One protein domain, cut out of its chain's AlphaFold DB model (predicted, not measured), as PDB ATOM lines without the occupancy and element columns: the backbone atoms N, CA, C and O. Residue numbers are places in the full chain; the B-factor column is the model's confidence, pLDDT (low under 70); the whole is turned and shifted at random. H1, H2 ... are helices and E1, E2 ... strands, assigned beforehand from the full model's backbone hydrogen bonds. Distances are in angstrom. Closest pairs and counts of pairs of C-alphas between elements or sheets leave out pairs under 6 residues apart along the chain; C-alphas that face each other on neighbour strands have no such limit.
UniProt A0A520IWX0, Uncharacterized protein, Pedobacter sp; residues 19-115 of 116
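Overview. This is residues 19 to 115 of the 116 residues of an uncharacterized protein of Pedobacter sp (UniProt A0A520IWX0). A strongly twisted, curled sheet of five antiparallel strands makes the core, with the short helix H1 over one face and the longest helix, H3, over the opposite face. H2 lies out to one side and only grazes the sheet, and E2, an inner strand, bends as it crosses the core. The printed part has 97 residues with five named strands and three named helices, along the chain E1 E2 E3 E4 H1 E5 H2 H3; the sheet's order is E4 E3 E2 E1 E5. The class is mixed, helices and strands; the whole is compact, with a radius of gyration of the C-alphas of 13.0 A, and rounded, spanning 35 by 30 by 27 A.

Along the chain. Begin in the sheet at E2, residues 34 to 42, which runs 23.6 A from C-alpha 34 at (25.301, 91.629, 54.717) and bends by 54 degrees at residue 38. Beside it find E3, residues 50 to 56, 19.3 A long, and E1, residues 19 to 22. The edge strands are E4, residues 61 to 65, and E5, residues 74 to 79, 13.9 A long. Then look for H1, residues 67 to 73, and H2, residues 89 to 97. H3, residues 102 to 112, runs 15.3 A and ends with C-alpha 112 at (29.402, 90.351, 47.710).

Arrangement. From E1 to E4 the strands form a meander, each the antiparallel neighbour of the one before. In the hairpin of E2 and E3, find N 51 and O 41 within hydrogen-bond range at 2.8 A; in that of E3 and E4, N 65 and O 52 at 2.8 A; in that of E1 and E2, N 20 and O 35 at 2.9 A. E5 is antiparallel to E1 at 162 degrees, with N 21 and O 75 at 2.8 A. H1 is on the sheet at a height of 7.5 A, only just over E3, on which 3 of its 7 C-alphas fall; it runs along the strands, at 12 degrees to E3 on the local plane. Their closest C-alphas, of Ile 51 and Gln 67, are 6.7 A apart. On the opposite face H3 has a height over the sheet of 8.0 A; its closest C-alpha to E1 is that of Ala 108, 6.1 A from that of Ile 19. H2 and H3 are close but not clearly touching, about perpendicular at 76 degrees; their closest C-alphas, of Phe 96 and Asn 102, are 7.9 A apart. H1 is apart from H2 and from H3. In H1, H2 and H3 every O i to N i+4 pair is within hydrogen-bond range.

Size, cuts and confidence. The two C-alphas farthest apart are those of Glu 45 and Arg 114, 37.5 A. The printed part has no cut, and the link from E1 to E2, 11 residues, is long. The mean pLDDT of the printed part is 93.8; look at residue 115 for the one printed residue under 70.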
ATOM      1  N   ILE A  19      24.426  99.374  51.004       95.94
ATOM      2  CA  ILE A  19      24.705  97.981  51.321       95.94
ATOM      3  C   ILE A  19      26.021  97.909  52.080       95.94
ATOM      4  O   ILE A  19      27.060  98.382  51.606       95.94
ATOM      5  N   VAL A  20      25.988  97.241  53.229       96.12
ATOM      6  CA  VAL A  20      27.137  97.096  54.121       96.12
ATOM      7  C   VAL A  20      27.428  95.636  54.438       96.12
ATOM      8  O   VAL A  20      26.541  94.778  54.420       96.12
ATOM      9  N   ARG A  21      28.690  95.360  54.757       95.75
ATOM     10  CA  ARG A  21      29.158  94.108  55.353       95.75
ATOM     11  C   ARG A  21      29.630  94.373  56.777       95.75
ATOM     12  O   ARG A  21      30.437  95.277  56.981       95.75
ATOM     13  N   THR A  22      29.183  93.568  57.736       97.06
ATOM     14  CA  THR A  22      29.667  93.662  59.117       97.06
ATOM     15  C   THR A  22      31.099  93.139  59.227       97.06
ATOM     16  O   THR A  22      31.454  92.136  58.603       97.06
ATOM     17  N   THR A  23      31.937  93.796  60.021       97.00
ATOM     18  CA  THR A  23      33.311  93.350  60.319       97.00
ATOM     19  C   THR A  23      33.358  92.446  61.556       97.00
ATOM     20  O   THR A  23      34.278  91.645  61.703       97.00
ATOM     21  N   GLU A  24      32.326  92.516  62.402       97.19
ATOM     22  CA  GLU A  24      32.162  91.736  63.627       97.19
ATOM     23  C   GLU A  24      30.792  91.039  63.706       97.19
ATOM     24  O   GLU A  24      29.952  91.147  62.805       97.19
ATOM     25  N   SER A  25      30.593  90.260  64.773       97.69
ATOM     26  CA  SER A  25      29.367  89.483  64.987       97.69
ATOM     27  C   SER A  25      28.357  90.252  65.836       97.69
ATOM     28  O   SER A  25      28.719  90.829  66.856       97.69
ATOM     29  N   PHE A  26      27.080  90.169  65.472       97.12
ATOM     30  CA  PHE A  26      25.969  90.824  66.164       97.12
ATOM     31  C   PHE A  26      24.926  89.787  66.580       97.12
ATOM     32  O   PHE A  26      24.131  89.309  65.763       97.12
ATOM     33  N   GLY A  27      24.942  89.404  67.860       95.00
ATOM     34  CA  GLY A  27      24.093  88.334  68.385       95.00
ATOM     35  C   GLY A  27      24.356  87.003  67.660       95.00
ATOM     36  O   GLY A  27      25.492  86.530  67.679       95.00
ATOM     37  N   PRO A  28      23.349  86.377  67.018       96.12
ATOM     38  CA  PRO A  28      23.540  85.141  66.258       96.12
ATOM     39  C   PRO A  28      24.157  85.360  64.863       96.12
ATOM     40  O   PRO A  28      24.425  84.386  64.159       96.12
ATOM     41  N   ASN A  29      24.340  86.611  64.427       97.62
ATOM     42  CA  ASN A  29      24.838  86.940  63.093       97.62
ATOM     43  C   ASN A  29      26.363  87.037  63.115       97.62
ATOM     44  O   ASN A  29      26.921  87.830  63.870       97.62
ATOM     45  N   LEU A  30      27.037  86.242  62.290       97.06
ATOM     46  CA  LEU A  30      28.499  86.220  62.223       97.06
ATOM     47  C   LEU A  30      29.057  87.482  61.547       97.06
ATOM     48  O   LEU A  30      28.366  88.144  60.769       97.06
ATOM     49  N   ALA A  31      30.339  87.754  61.784       97.12
ATOM     50  CA  ALA A  31      31.112  88.690  60.972       97.12
ATOM     51  C   ALA A  31      30.999  88.346  59.479       97.12
ATOM     52  O   ALA A  31      30.952  87.175  59.095       97.12
ATOM     53  N   GLY A  32      30.954  89.374  58.635       95.19
ATOM     54  CA  GLY A  32      30.714  89.233  57.203       95.19
ATOM     55  C   GLY A  32      29.234  89.197  56.812       95.19
ATOM     56  O   GLY A  32      28.937  89.037  55.628       95.19
ATOM     57  N   SER A  33      28.309  89.362  57.764       96.12
ATOM     58  CA  SER A  33      26.878  89.471  57.466       96.12
ATOM     59  C   SER A  33      26.602  90.695  56.595       96.12
ATOM     60  O   SER A  33      27.228  91.740  56.756       96.12
ATOM     61  N   ILE A  34      25.663  90.564  55.660       96.56
ATOM     62  CA  ILE A  34      25.301  91.629  54.717       96.56
ATOM     63  C   ILE A  34      23.969  92.239  55.138       96.56
ATOM     64  O   ILE A  34      23.023  91.500  55.437       96.56
ATOM     65  N   GLY A  35      23.895  93.565  55.110       96.50
ATOM     66  CA  GLY A  35      22.689  94.326  55.412       96.50
ATOM     67  C   GLY A  35      22.563  95.604  54.596       96.50
ATOM     68  O   GLY A  35      23.414  95.914  53.761       96.50
ATOM     69  N   ILE A  36      21.474  96.319  54.849       97.56
ATOM     70  CA  ILE A  36      21.143  97.608  54.248       97.56
ATOM     71  C   ILE A  36      20.947  98.653  55.342       97.56
ATOM     72  O   ILE A  36      20.357  98.356  56.384       97.56
ATOM     73  N   VAL A  37      21.403  99.876  55.086       97.94
ATOM     74  CA  VAL A  37      21.004 101.051  55.863       97.94
ATOM     75  C   VAL A  37      19.545 101.361  55.530       97.94
ATOM     76  O   VAL A  37      19.237 101.746  54.401       97.94
ATOM     77  N   TYR A  38      18.634 101.166  56.484       97.94
ATOM     78  CA  TYR A  38      17.205 101.439  56.279       97.94
ATOM     79  C   TYR A  38      16.772 102.791  56.860       97.94
ATOM     80  O   TYR A  38      15.718 103.307  56.497       97.94
ATOM     81  N   GLU A  39      17.568 103.371  57.754       97.62
ATOM     82  CA  GLU A  39      17.275 104.648  58.393       97.62
ATOM     83  C   GLU A  39      18.576 105.386  58.708       97.62
ATOM     84  O   GLU A  39      19.583 104.767  59.059       97.62
ATOM     85  N   THR A  40      18.531 106.712  58.589       96.69
ATOM     86  CA  THR A  40      19.561 107.631  59.076       96.69
ATOM     87  C   THR A  40      18.896 108.758  59.856       96.69
ATOM     88  O   THR A  40      17.838 109.240  59.443       96.69
ATOM     89  N   TYR A  41      19.496 109.188  60.960       94.81
ATOM     90  CA  TYR A  41      18.996 110.314  61.746       94.81
ATOM     91  C   TYR A  41      20.128 111.056  62.471       94.81
ATOM     92  O   TYR A  41      21.157 110.445  62.772       94.81
ATOM     93  N   PRO A  42      19.942 112.347  62.815       93.94
ATOM     94  CA  PRO A  42      20.997 113.141  63.428       93.94
ATOM     95  C   PRO A  42      21.483 112.557  64.753       93.94
ATOM     96  O   PRO A  42      20.682 112.162  65.609       93.94
ATOM     97  N   ASP A  43      22.798 112.577  64.956       91.62
ATOM     98  CA  ASP A  43      23.392 112.295  66.255       91.62
ATOM     99  C   ASP A  43      23.244 113.522  67.172       91.62
ATOM    100  O   ASP A  43      23.753 114.613  66.899       91.62
ATOM    101  N   ASN A  44      22.536 113.351  68.290       89.06
ATOM    102  CA  ASN A  44      22.318 114.426  69.259       89.06
ATOM    103  C   ASN A  44      23.586 114.777  70.059       89.06
ATOM    104  O   ASN A  44      23.665 115.875  70.615       89.06
ATOM    105  N   GLU A  45      24.562 113.869  70.140       85.81
ATOM    106  CA  GLU A  45      25.842 114.092  70.822       85.81
ATOM    107  C   GLU A  45      26.879 114.718  69.881       85.81
ATOM    108  O   GLU A  45      27.730 115.501  70.314       85.81
ATOM    109  N   MET A  46      26.769 114.433  68.581       85.12
ATOM    110  CA  MET A  46      27.634 114.965  67.531       85.12
ATOM    111  C   MET A  46      26.798 115.521  66.364       85.12
ATOM    112  O   MET A  46      26.615 114.847  65.356       85.12
ATOM    113  N   PRO A  47      26.353 116.792  66.420       78.38
ATOM    114  CA  PRO A  47      25.394 117.365  65.460       78.38
ATOM    115  C   PRO A  47      25.833 117.412  63.985       78.38
ATOM    116  O   PRO A  47      25.064 117.850  63.132       78.38
ATOM    117  N   ALA A  48      27.081 117.049  63.686       82.75
ATOM    118  CA  ALA A  48      27.630 116.970  62.334       82.75
ATOM    119  C   ALA A  48      27.721 115.525  61.802       82.75
ATOM    120  O   ALA A  48      28.257 115.321  60.712       82.75
ATOM    121  N   SER A  49      27.238 114.538  62.558       87.00
ATOM    122  CA  SER A  49      27.198 113.132  62.163       87.00
ATOM    123  C   SER A  49      25.784 112.568  62.221       87.00
ATOM    124  O   SER A  49      24.945 113.012  63.002       87.00
ATOM    125  N   GLU A  50      25.553 111.550  61.403       93.50
ATOM    126  CA  GLU A  50      24.313 110.783  61.381       93.50
ATOM    127  C   GLU A  50      24.541 109.432  62.061       93.50
ATOM    128  O   GLU A  50      25.596 108.806  61.907       93.50
ATOM    129  N   ILE A  51      23.528 108.974  62.783       95.69
ATOM    130  CA  ILE A  51      23.388 107.593  63.222       95.69
ATOM    131  C   ILE A  51      22.683 106.822  62.106       95.69
ATOM    132  O   ILE A  51      21.751 107.338  61.487       95.69
ATOM    133  N   VAL A  52      23.110 105.586  61.852       97.81
ATOM    134  CA  VAL A  52      22.506 104.722  60.827       97.81
ATOM    135  C   VAL A  52      22.011 103.419  61.422       97.81
ATOM    136  O   VAL A  52      22.681 102.847  62.278       97.81
ATOM    137  N   SER A  53      20.874 102.920  60.947       98.44
ATOM    138  CA  SER A  53      20.302 101.650  61.403       98.44
ATOM    139  C   SER A  53      20.330 100.596  60.303       98.44
ATOM    140  O   SER A  53      20.053 100.890  59.134       98.44
ATOM    141  N   ILE A  54      20.691  99.364  60.675       98.25
ATOM    142  CA  ILE A  54      21.016  98.295  59.723       98.25
ATOM    143  C   ILE A  54      20.044  97.119  59.839       98.25
ATOM    144  O   ILE A  54      19.923  96.485  60.886       98.25
ATOM    145  N   LEU A  55      19.441  96.753  58.706       98.44
ATOM    146  CA  LEU A  55      18.651  95.533  58.549       98.44
ATOM    147  C   LEU A  55      19.460  94.514  57.745       98.44
ATOM    148  O   LEU A  55      19.841  94.760  56.600       98.44
ATOM    149  N   LEU A  56      19.715  93.346  58.327       97.56
ATOM    150  CA  LEU A  56      20.435  92.272  57.652       97.56
ATOM    151  C   LEU A  56      19.555  91.542  56.630       97.56
ATOM    152  O   LEU A  56      18.335  91.468  56.748       97.56
ATOM    153  N   THR A  57      20.199  90.900  55.654       96.69
ATOM    154  CA  THR A  57      19.532  90.108  54.596       96.69
ATOM    155  C   THR A  57      18.709  88.918  55.114       96.69
ATOM    156  O   THR A  57      17.942  88.328  54.354       96.69
ATOM    157  N   ASN A  58      18.877  88.531  56.381       95.62
ATOM    158  CA  ASN A  58      18.076  87.506  57.057       95.62
ATOM    159  C   ASN A  58      16.894  88.085  57.858       95.62
ATOM    160  O   ASN A  58      16.172  87.322  58.494       95.62
ATOM    161  N   GLY A  59      16.694  89.404  57.823       96.69
ATOM    162  CA  GLY A  59      15.611  90.103  58.510       96.69
ATOM    163  C   GLY A  59      15.926  90.508  59.945       96.69
ATOM    164  O   GLY A  59      15.056  91.062  60.609       96.69
ATOM    165  N   HIS A  60      17.134  90.248  60.445       97.69
ATOM    166  CA  HIS A  60      17.539  90.752  61.753       97.69
ATOM    167  C   HIS A  60      17.896  92.236  61.661       97.69
ATOM    168  O   HIS A  60      18.826  92.612  60.948       97.69
ATOM    169  N   ASP A  61      17.173  93.059  62.412       97.75
ATOM    170  CA  ASP A  61      17.591  94.415  62.756       97.75
ATOM    171  C   ASP A  61      18.688  94.326  63.827       97.75
ATOM    172  O   ASP A  61      18.481  93.728  64.888       97.75
ATOM    173  N   ILE A  62      19.878  94.846  63.516       97.94
ATOM    174  CA  ILE A  62      21.037  94.824  64.424       97.94
ATOM    175  C   ILE A  62      21.248  96.159  65.143       97.94
ATOM    176  O   ILE A  62      22.248  96.321  65.841       97.94
ATOM    177  N   GLY A  63      20.292  97.079  65.025       96.94
ATOM    178  CA  GLY A  63      20.287  98.355  65.717       96.94
ATOM    179  C   GLY A  63      21.011  99.463  64.964       96.94
ATOM    180  O   GLY A  63      21.203  99.415  63.744       96.94
ATOM    181  N   SER A  64      21.371 100.486  65.733       97.31
ATOM    182  CA  SER A  64      21.883 101.760  65.245       97.31
ATOM    183  C   SER A  64      23.361 101.949  65.578       97.31
ATOM    184  O   SER A  64      23.796 101.561  66.657       97.31
ATOM    185  N   PHE A  65      24.092 102.585  64.665       97.06
ATOM    186  CA  PHE A  65      25.536 102.790  64.721       97.06
ATOM    187  C   PHE A  65      25.847 104.283  64.630       97.06
ATOM    188  O   PHE A  65      25.482 104.930  63.643       97.06
ATOM    189  N   ASN A  66      26.544 104.833  65.623       95.06
ATOM    190  CA  ASN A  66      27.130 106.172  65.537       95.06
ATOM    191  C   ASN A  66      28.349 106.181  64.591       95.06
ATOM    192  O   ASN A  66      28.772 105.146  64.078       95.06
ATOM    193  N   GLN A  67      28.945 107.350  64.351       92.25
ATOM    194  CA  GLN A  67      30.039 107.487  63.380       92.25
ATOM    195  C   GLN A  67      31.286 106.637  63.704       92.25
ATOM    196  O   GLN A  67      31.959 106.142  62.791       92.25
ATOM    197  N   ALA A  68      31.614 106.467  64.989       92.12
ATOM    198  CA  ALA A  68      32.749 105.645  65.403       92.12
ATOM    199  C   ALA A  68      32.460 104.162  65.132       92.12
ATOM    200  O   ALA A  68      33.245 103.495  64.456       92.12
ATOM    201  N   GLU A  69      31.287 103.684  65.546       95.56
ATOM    202  CA  GLU A  69      30.837 102.303  65.336       95.56
ATOM    203  C   GLU A  69      30.703 101.976  63.842       95.56
ATOM    204  O   GLU A  69      31.132 100.921  63.394       95.56
ATOM    205  N   GLN A  70      30.197 102.905  63.025       94.94
ATOM    206  CA  GLN A  70      30.155 102.756  61.566       94.94
ATOM    207  C   GLN A  70      31.543 102.481  60.971       94.94
ATOM    208  O   GLN A  70      31.681 101.669  60.058       94.94
ATOM    209  N   THR A  71      32.575 103.160  61.479       92.69
ATOM    210  CA  THR A  71      33.952 103.023  60.984       92.69
ATOM    211  C   THR A  71      34.584 101.692  61.395       92.69
ATOM    212  O   THR A  71      35.398 101.143  60.650       92.69
ATOM    213  N   GLU A  72      34.241 101.182  62.575       94.75
ATOM    214  CA  GLU A  72      34.806  99.953  63.138       94.75
ATOM    215  C   GLU A  72      34.065  98.702  62.650       94.75
ATOM    216  O   GLU A  72      34.693  97.704  62.275       94.75
ATOM    217  N   SER A  73      32.737  98.778  62.601       96.62
ATOM    218  CA  SER A  73      31.848  97.628  62.451       96.62
ATOM    219  C   SER A  73      31.339  97.408  61.026       96.62
ATOM    220  O   SER A  73      30.836  96.319  60.735       96.62
ATOM    221  N   LEU A  74      31.446  98.398  60.125       96.62
ATOM    222  CA  LEU A  74      30.836  98.347  58.790       96.62
ATOM    223  C   LEU A  74      31.849  98.580  57.662       96.62
ATOM    224  O   LEU A  74      32.689  99.474  57.692       96.62
ATOM    225  N   THR A  75      31.721  97.782  56.607       95.06
ATOM    226  CA  THR A  75      32.372  98.008  55.312       95.06
ATOM    227  C   THR A  75      31.304  98.303  54.267       95.06
ATOM    228  O   THR A  75      30.464  97.444  53.992       95.06
ATOM    229  N   TRP A  76      31.346  99.490  53.662       94.81
ATOM    230  CA  TRP A  76      30.485  99.835  52.530       94.81
ATOM    231  C   TRP A  76      30.794  98.949  51.315       94.81
ATOM    232  O   TRP A  76      31.960  98.729  50.981       94.81
ATOM    233  N   LEU A  77      29.752  98.441  50.652       92.50
ATOM    234  CA  LEU A  77      29.879  97.592  49.464       92.50
ATOM    235  C   LEU A  77      29.331  98.255  48.199       92.50
ATOM    236  O   LEU A  77      29.949  98.162  47.139       92.50
ATOM    237  N   ALA A  78      28.142  98.847  48.293       93.00
ATOM    238  CA  ALA A  78      27.420  99.433  47.172       93.00
ATOM    239  C   ALA A  78      26.288 100.333  47.679       93.00
ATOM    240  O   ALA A  78      25.977 100.347  48.867       93.00
ATOM    241  N   HIS A  79      25.638 101.027  46.752       94.12
ATOM    242  CA  HIS A  79      24.401 101.752  46.996       94.12
ATOM    243  C   HIS A  79      23.312 101.219  46.067       94.12
ATOM    244  O   HIS A  79      23.583 100.995  44.883       94.12
ATOM    245  N   VAL A  80      22.103 101.037  46.596       92.88
ATOM    246  CA  VAL A  80      20.909 100.720  45.808       92.88
ATOM    247  C   VAL A  80      19.901 101.854  45.927       92.88
ATOM    248  O   VAL A  80      19.668 102.379  47.014       92.88
ATOM    249  N   ASP A  81      19.291 102.220  44.803       91.19
ATOM    250  CA  ASP A  81      18.286 103.279  44.774       91.19
ATOM    251  C   ASP A  81      16.968 102.749  45.354       91.19
ATOM    252  O   ASP A  81      16.205 102.038  44.694       91.19
ATOM    253  N   ILE A  82      16.738 103.041  46.634       92.75
ATOM    254  CA  ILE A  82      15.529 102.677  47.363       92.75
ATOM    255  C   ILE A  82      14.983 103.902  48.089       92.75
ATOM    256  O   ILE A  82      15.674 104.584  48.840       92.75
ATOM    257  N   SER A  83      13.694 104.163  47.905       90.69
ATOM    258  CA  SER A  83      12.975 105.188  48.660       90.69
ATOM    259  C   SER A  83      12.262 104.539  49.844       90.69
ATOM    260  O   SER A  83      11.052 104.327  49.803       90.69
ATOM    261  N   TYR A  84      13.012 104.136  50.872       96.38
ATOM    262  CA  TYR A  84      12.429 103.608  52.108       96.38
ATOM    263  C   TYR A  84      12.291 104.713  53.156       96.38
ATOM    264  O   TYR A  84      13.206 105.507  53.354       96.38
ATOM    265  N   ALA A  85      11.145 104.753  53.832       96.00
ATOM    266  CA  ALA A  85      10.900 105.644  54.956       96.00
ATOM    267  C   ALA A  85      10.519 104.795  56.165       96.00
ATOM    268  O   ALA A  85       9.441 104.196  56.198       96.00
ATOM    269  N   TYR A  86      11.415 104.733  57.146       97.50
ATOM    270  CA  TYR A  86      11.147 104.015  58.379       97.50
ATOM    271  C   TYR A  86       9.967 104.636  59.140       97.50
ATOM    272  O   TYR A  86       9.748 105.849  59.129       97.50
ATOM    273  N   SER A  87       9.188 103.780  59.804       97.19
ATOM    274  CA  SER A  87       8.019 104.193  60.586       97.19
ATOM    275  C   SER A  87       7.989 103.560  61.974       97.19
ATOM    276  O   SER A  87       7.792 104.253  62.969       97.19
ATOM    277  N   SER A  88       8.142 102.238  62.059       97.62
ATOM    278  CA  SER A  88       8.179 101.512  63.329       97.62
ATOM    279  C   SER A  88       8.802 100.128  63.144       97.62
ATOM    280  O   SER A  88       8.774  99.605  62.024       97.62
ATOM    281  N   PRO A  89       9.248  99.458  64.223       97.06
ATOM    282  CA  PRO A  89       9.824  98.118  64.113       97.06
ATOM    283  C   PRO A  89       8.832  97.087  63.551       97.06
ATOM    284  O   PRO A  89       9.198  96.186  62.799       97.06
ATOM    285  N   SER A  90       7.540  97.228  63.880       97.69
ATOM    286  CA  SER A  90       6.493  96.328  63.373       97.69
ATOM    287  C   SER A  90       6.247  96.507  61.874       97.69
ATOM    288  O   SER A  90       6.009  95.518  61.174       97.69
ATOM    289  N   GLN A  91       6.319  97.749  61.381       98.31
ATOM    290  CA  GLN A  91       6.191  98.029  59.954       98.31
ATOM    291  C   GLN A  91       7.429  97.549  59.195       98.31
ATOM    292  O   GLN A  91       7.263  96.795  58.247       98.31
ATOM    293  N   LEU A  92       8.639  97.840  59.690       98.38
ATOM    294  CA  LEU A  92       9.896  97.339  59.120       98.38
ATOM    295  C   LEU A  92       9.858  95.822  58.914       98.38
ATOM    296  O   LEU A  92      10.207  95.310  57.851       98.38
ATOM    297  N   MET A  93       9.362  95.092  59.918       97.88
ATOM    298  CA  MET A  93       9.265  93.640  59.824       97.88
ATOM    299  C   MET A  93       8.161  93.148  58.899       97.88
ATOM    300  O   MET A  93       8.275  92.062  58.333       97.88
ATOM    301  N   THR A  94       7.101  93.929  58.731       98.31
ATOM    302  CA  THR A  94       6.067  93.645  57.737       98.31
ATOM    303  C   THR A  94       6.617  93.865  56.331       98.31
ATOM    304  O   THR A  94       6.570  92.934  55.535       98.31
ATOM    305  N   ASP A  95       7.267  95.001  56.080       98.31
ATOM    306  CA  ASP A  95       7.892  95.339  54.797       98.31
ATOM    307  C   ASP A  95       8.949  94.301  54.390       98.31
ATOM    308  O   ASP A  95       9.007  93.878  53.234       98.31
ATOM    309  N   PHE A  96       9.760  93.832  55.347       98.06
ATOM    310  CA  PHE A  96      10.716  92.751  55.116       98.06
ATOM    311  C   PHE A  96      10.034  91.450  54.685       98.06
ATOM    312  O   PHE A  96      10.421  90.866  53.674       98.06
ATOM    313  N   ARG A  97       9.011  90.995  55.422       97.81
ATOM    314  CA  ARG A  97       8.287  89.752  55.093       97.81
ATOM    315  C   ARG A  97       7.553  89.840  53.758       97.81
ATOM    316  O   ARG A  97       7.498  88.843  53.044       97.81
ATOM    317  N   ASP A  98       7.033  91.017  53.430       98.00
ATOM    318  CA  ASP A  98       6.337  91.282  52.169       98.00
ATOM    319  C   ASP A  98       7.319  91.449  50.995       98.00
ATOM    320  O   ASP A  98       6.915  91.495  49.832       98.00
ATOM    321  N   GLY A  99       8.624  91.463  51.282       97.19
ATOM    322  CA  GLY A  99       9.679  91.416  50.284       97.19
ATOM    323  C   GLY A  99      10.092  92.775  49.733       97.19
ATOM    324  O   GLY A  99      10.728  92.813  48.681       97.19
ATOM    325  N   TYR A 100       9.785  93.875  50.427       97.62
ATOM    326  CA  TYR A 100      10.148  95.233  50.003       97.62
ATOM    327  C   TYR A 100      11.653  95.368  49.707       97.62
ATOM    328  O   TYR A 100      12.057  95.974  48.720       97.62
ATOM    329  N   PHE A 101      12.491  94.719  50.520       97.06
ATOM    330  CA  PHE A 101      13.952  94.748  50.391       97.06
ATOM    331  C   PHE A 101      14.526  93.650  49.479       97.06
ATOM    332  O   PHE A 101      15.744  93.554  49.334       97.06
ATOM    333  N   ASN A 102      13.696  92.800  48.857       94.75
ATOM    334  CA  ASN A 102      14.181  91.632  48.111       94.75
ATOM    335  C   ASN A 102      15.119  92.012  46.964       94.75
ATOM    336  O   ASN A 102      16.140  91.351  46.770       94.75
ATOM    337  N   GLN A 103      14.791  93.070  46.217       92.31
ATOM    338  CA  GLN A 103      15.649  93.543  45.132       92.31
ATOM    339  C   GLN A 103      16.990  94.047  45.679       92.31
ATOM    340  O   GLN A 103      18.041  93.582  45.238       92.31
ATOM    341  N   ALA A 104      16.956  94.911  46.695       92.56
ATOM    342  CA  ALA A 104      18.153  95.433  47.347       92.56
ATOM    343  C   ALA A 104      19.069  94.310  47.862       92.56
ATOM    344  O   ALA A 104      20.279  94.326  47.642       92.56
ATOM    345  N   PHE A 105      18.500  93.283  48.496       93.31
ATOM    346  CA  PHE A 105      19.266  92.143  48.999       93.31
ATOM    347  C   PHE A 105      19.774  91.206  47.901       93.31
ATOM    348  O   PHE A 105      20.839  90.603  48.065       93.31
ATOM    349  N   ALA A 106      19.060  91.080  46.783       91.31
ATOM    350  CA  ALA A 106      19.563  90.358  45.620       91.31
ATOM    351  C   ALA A 106      20.791  91.067  45.024       91.31
ATOM    352  O   ALA A 106      21.803  90.419  44.750       91.31
ATOM    353  N   GLU A 107      20.737  92.394  44.897       86.12
ATOM    354  CA  GLU A 107      21.864  93.216  44.446       86.12
ATOM    355  C   GLU A 107      23.042  93.141  45.429       86.12
ATOM    356  O   GLU A 107      24.182  92.913  45.017       86.12
ATOM    357  N   ALA A 108      22.769  93.204  46.735       82.38
ATOM    358  CA  ALA A 108      23.773  93.076  47.788       82.38
ATOM    359  C   ALA A 108      24.561  91.758  47.711       82.38
ATOM    360  O   ALA A 108      25.790  91.749  47.825       82.38
ATOM    361  N   ARG A 109      23.866  90.635  47.479       83.44
ATOM    362  CA  ARG A 109      24.496  89.316  47.304       83.44
ATOM    363  C   ARG A 109      25.345  89.266  46.036       83.44
ATOM    364  O   ARG A 109      26.490  88.833  46.094       83.44
ATOM    365  N   ALA A 110      24.836  89.801  44.927       86.12
ATOM    366  CA  ALA A 110      25.575  89.853  43.669       86.12
ATOM    367  C   ALA A 110      26.864  90.693  43.756       86.12
ATOM    368  O   ALA A 110      27.841  90.382  43.075       86.12
ATOM    369  N   VAL A 111      26.884  91.754  44.572       79.94
ATOM    370  CA  VAL A 111      28.099  92.539  44.848       79.94
ATOM    371  C   VAL A 111      29.065  91.752  45.728       79.94
ATOM    372  O   VAL A 111      30.252  91.680  45.414       79.94
ATOM    373  N   ALA A 112      28.570  91.131  46.801       75.19
ATOM    374  CA  ALA A 112      29.402  90.351  47.710       75.19
ATOM    375  C   ALA A 112      30.132  89.198  47.008       75.19
ATOM    376  O   ALA A 112      31.315  89.003  47.281       75.19
ATOM    377  N   ASP A 113      29.470  88.509  46.076       79.44
ATOM    378  CA  ASP A 113      30.042  87.399  45.302       79.44
ATOM    379  C   ASP A 113      31.164  87.833  44.340       79.44
ATOM    380  O   ASP A 113      31.966  87.007  43.919       79.44
ATOM    381  N   ARG A 114      31.243  89.120  43.975       76.75
ATOM    382  CA  ARG A 114      32.308  89.659  43.101       76.75
ATOM    383  C   ARG A 114      33.565  90.078  43.859       76.75
ATOM    384  O   ARG A 114      34.574  90.384  43.228       76.75
ATOM    385  N   LEU A 115      33.478  90.169  45.184       66.25
ATOM    386  CA  LEU A 115      34.547  90.646  46.066       66.25
ATOM    387  C   LEU A 115      35.257  89.503  46.816       66.25
ATOM    388  O   LEU A 115      36.130  89.778  47.639       66.25
TER     389      LEU A 115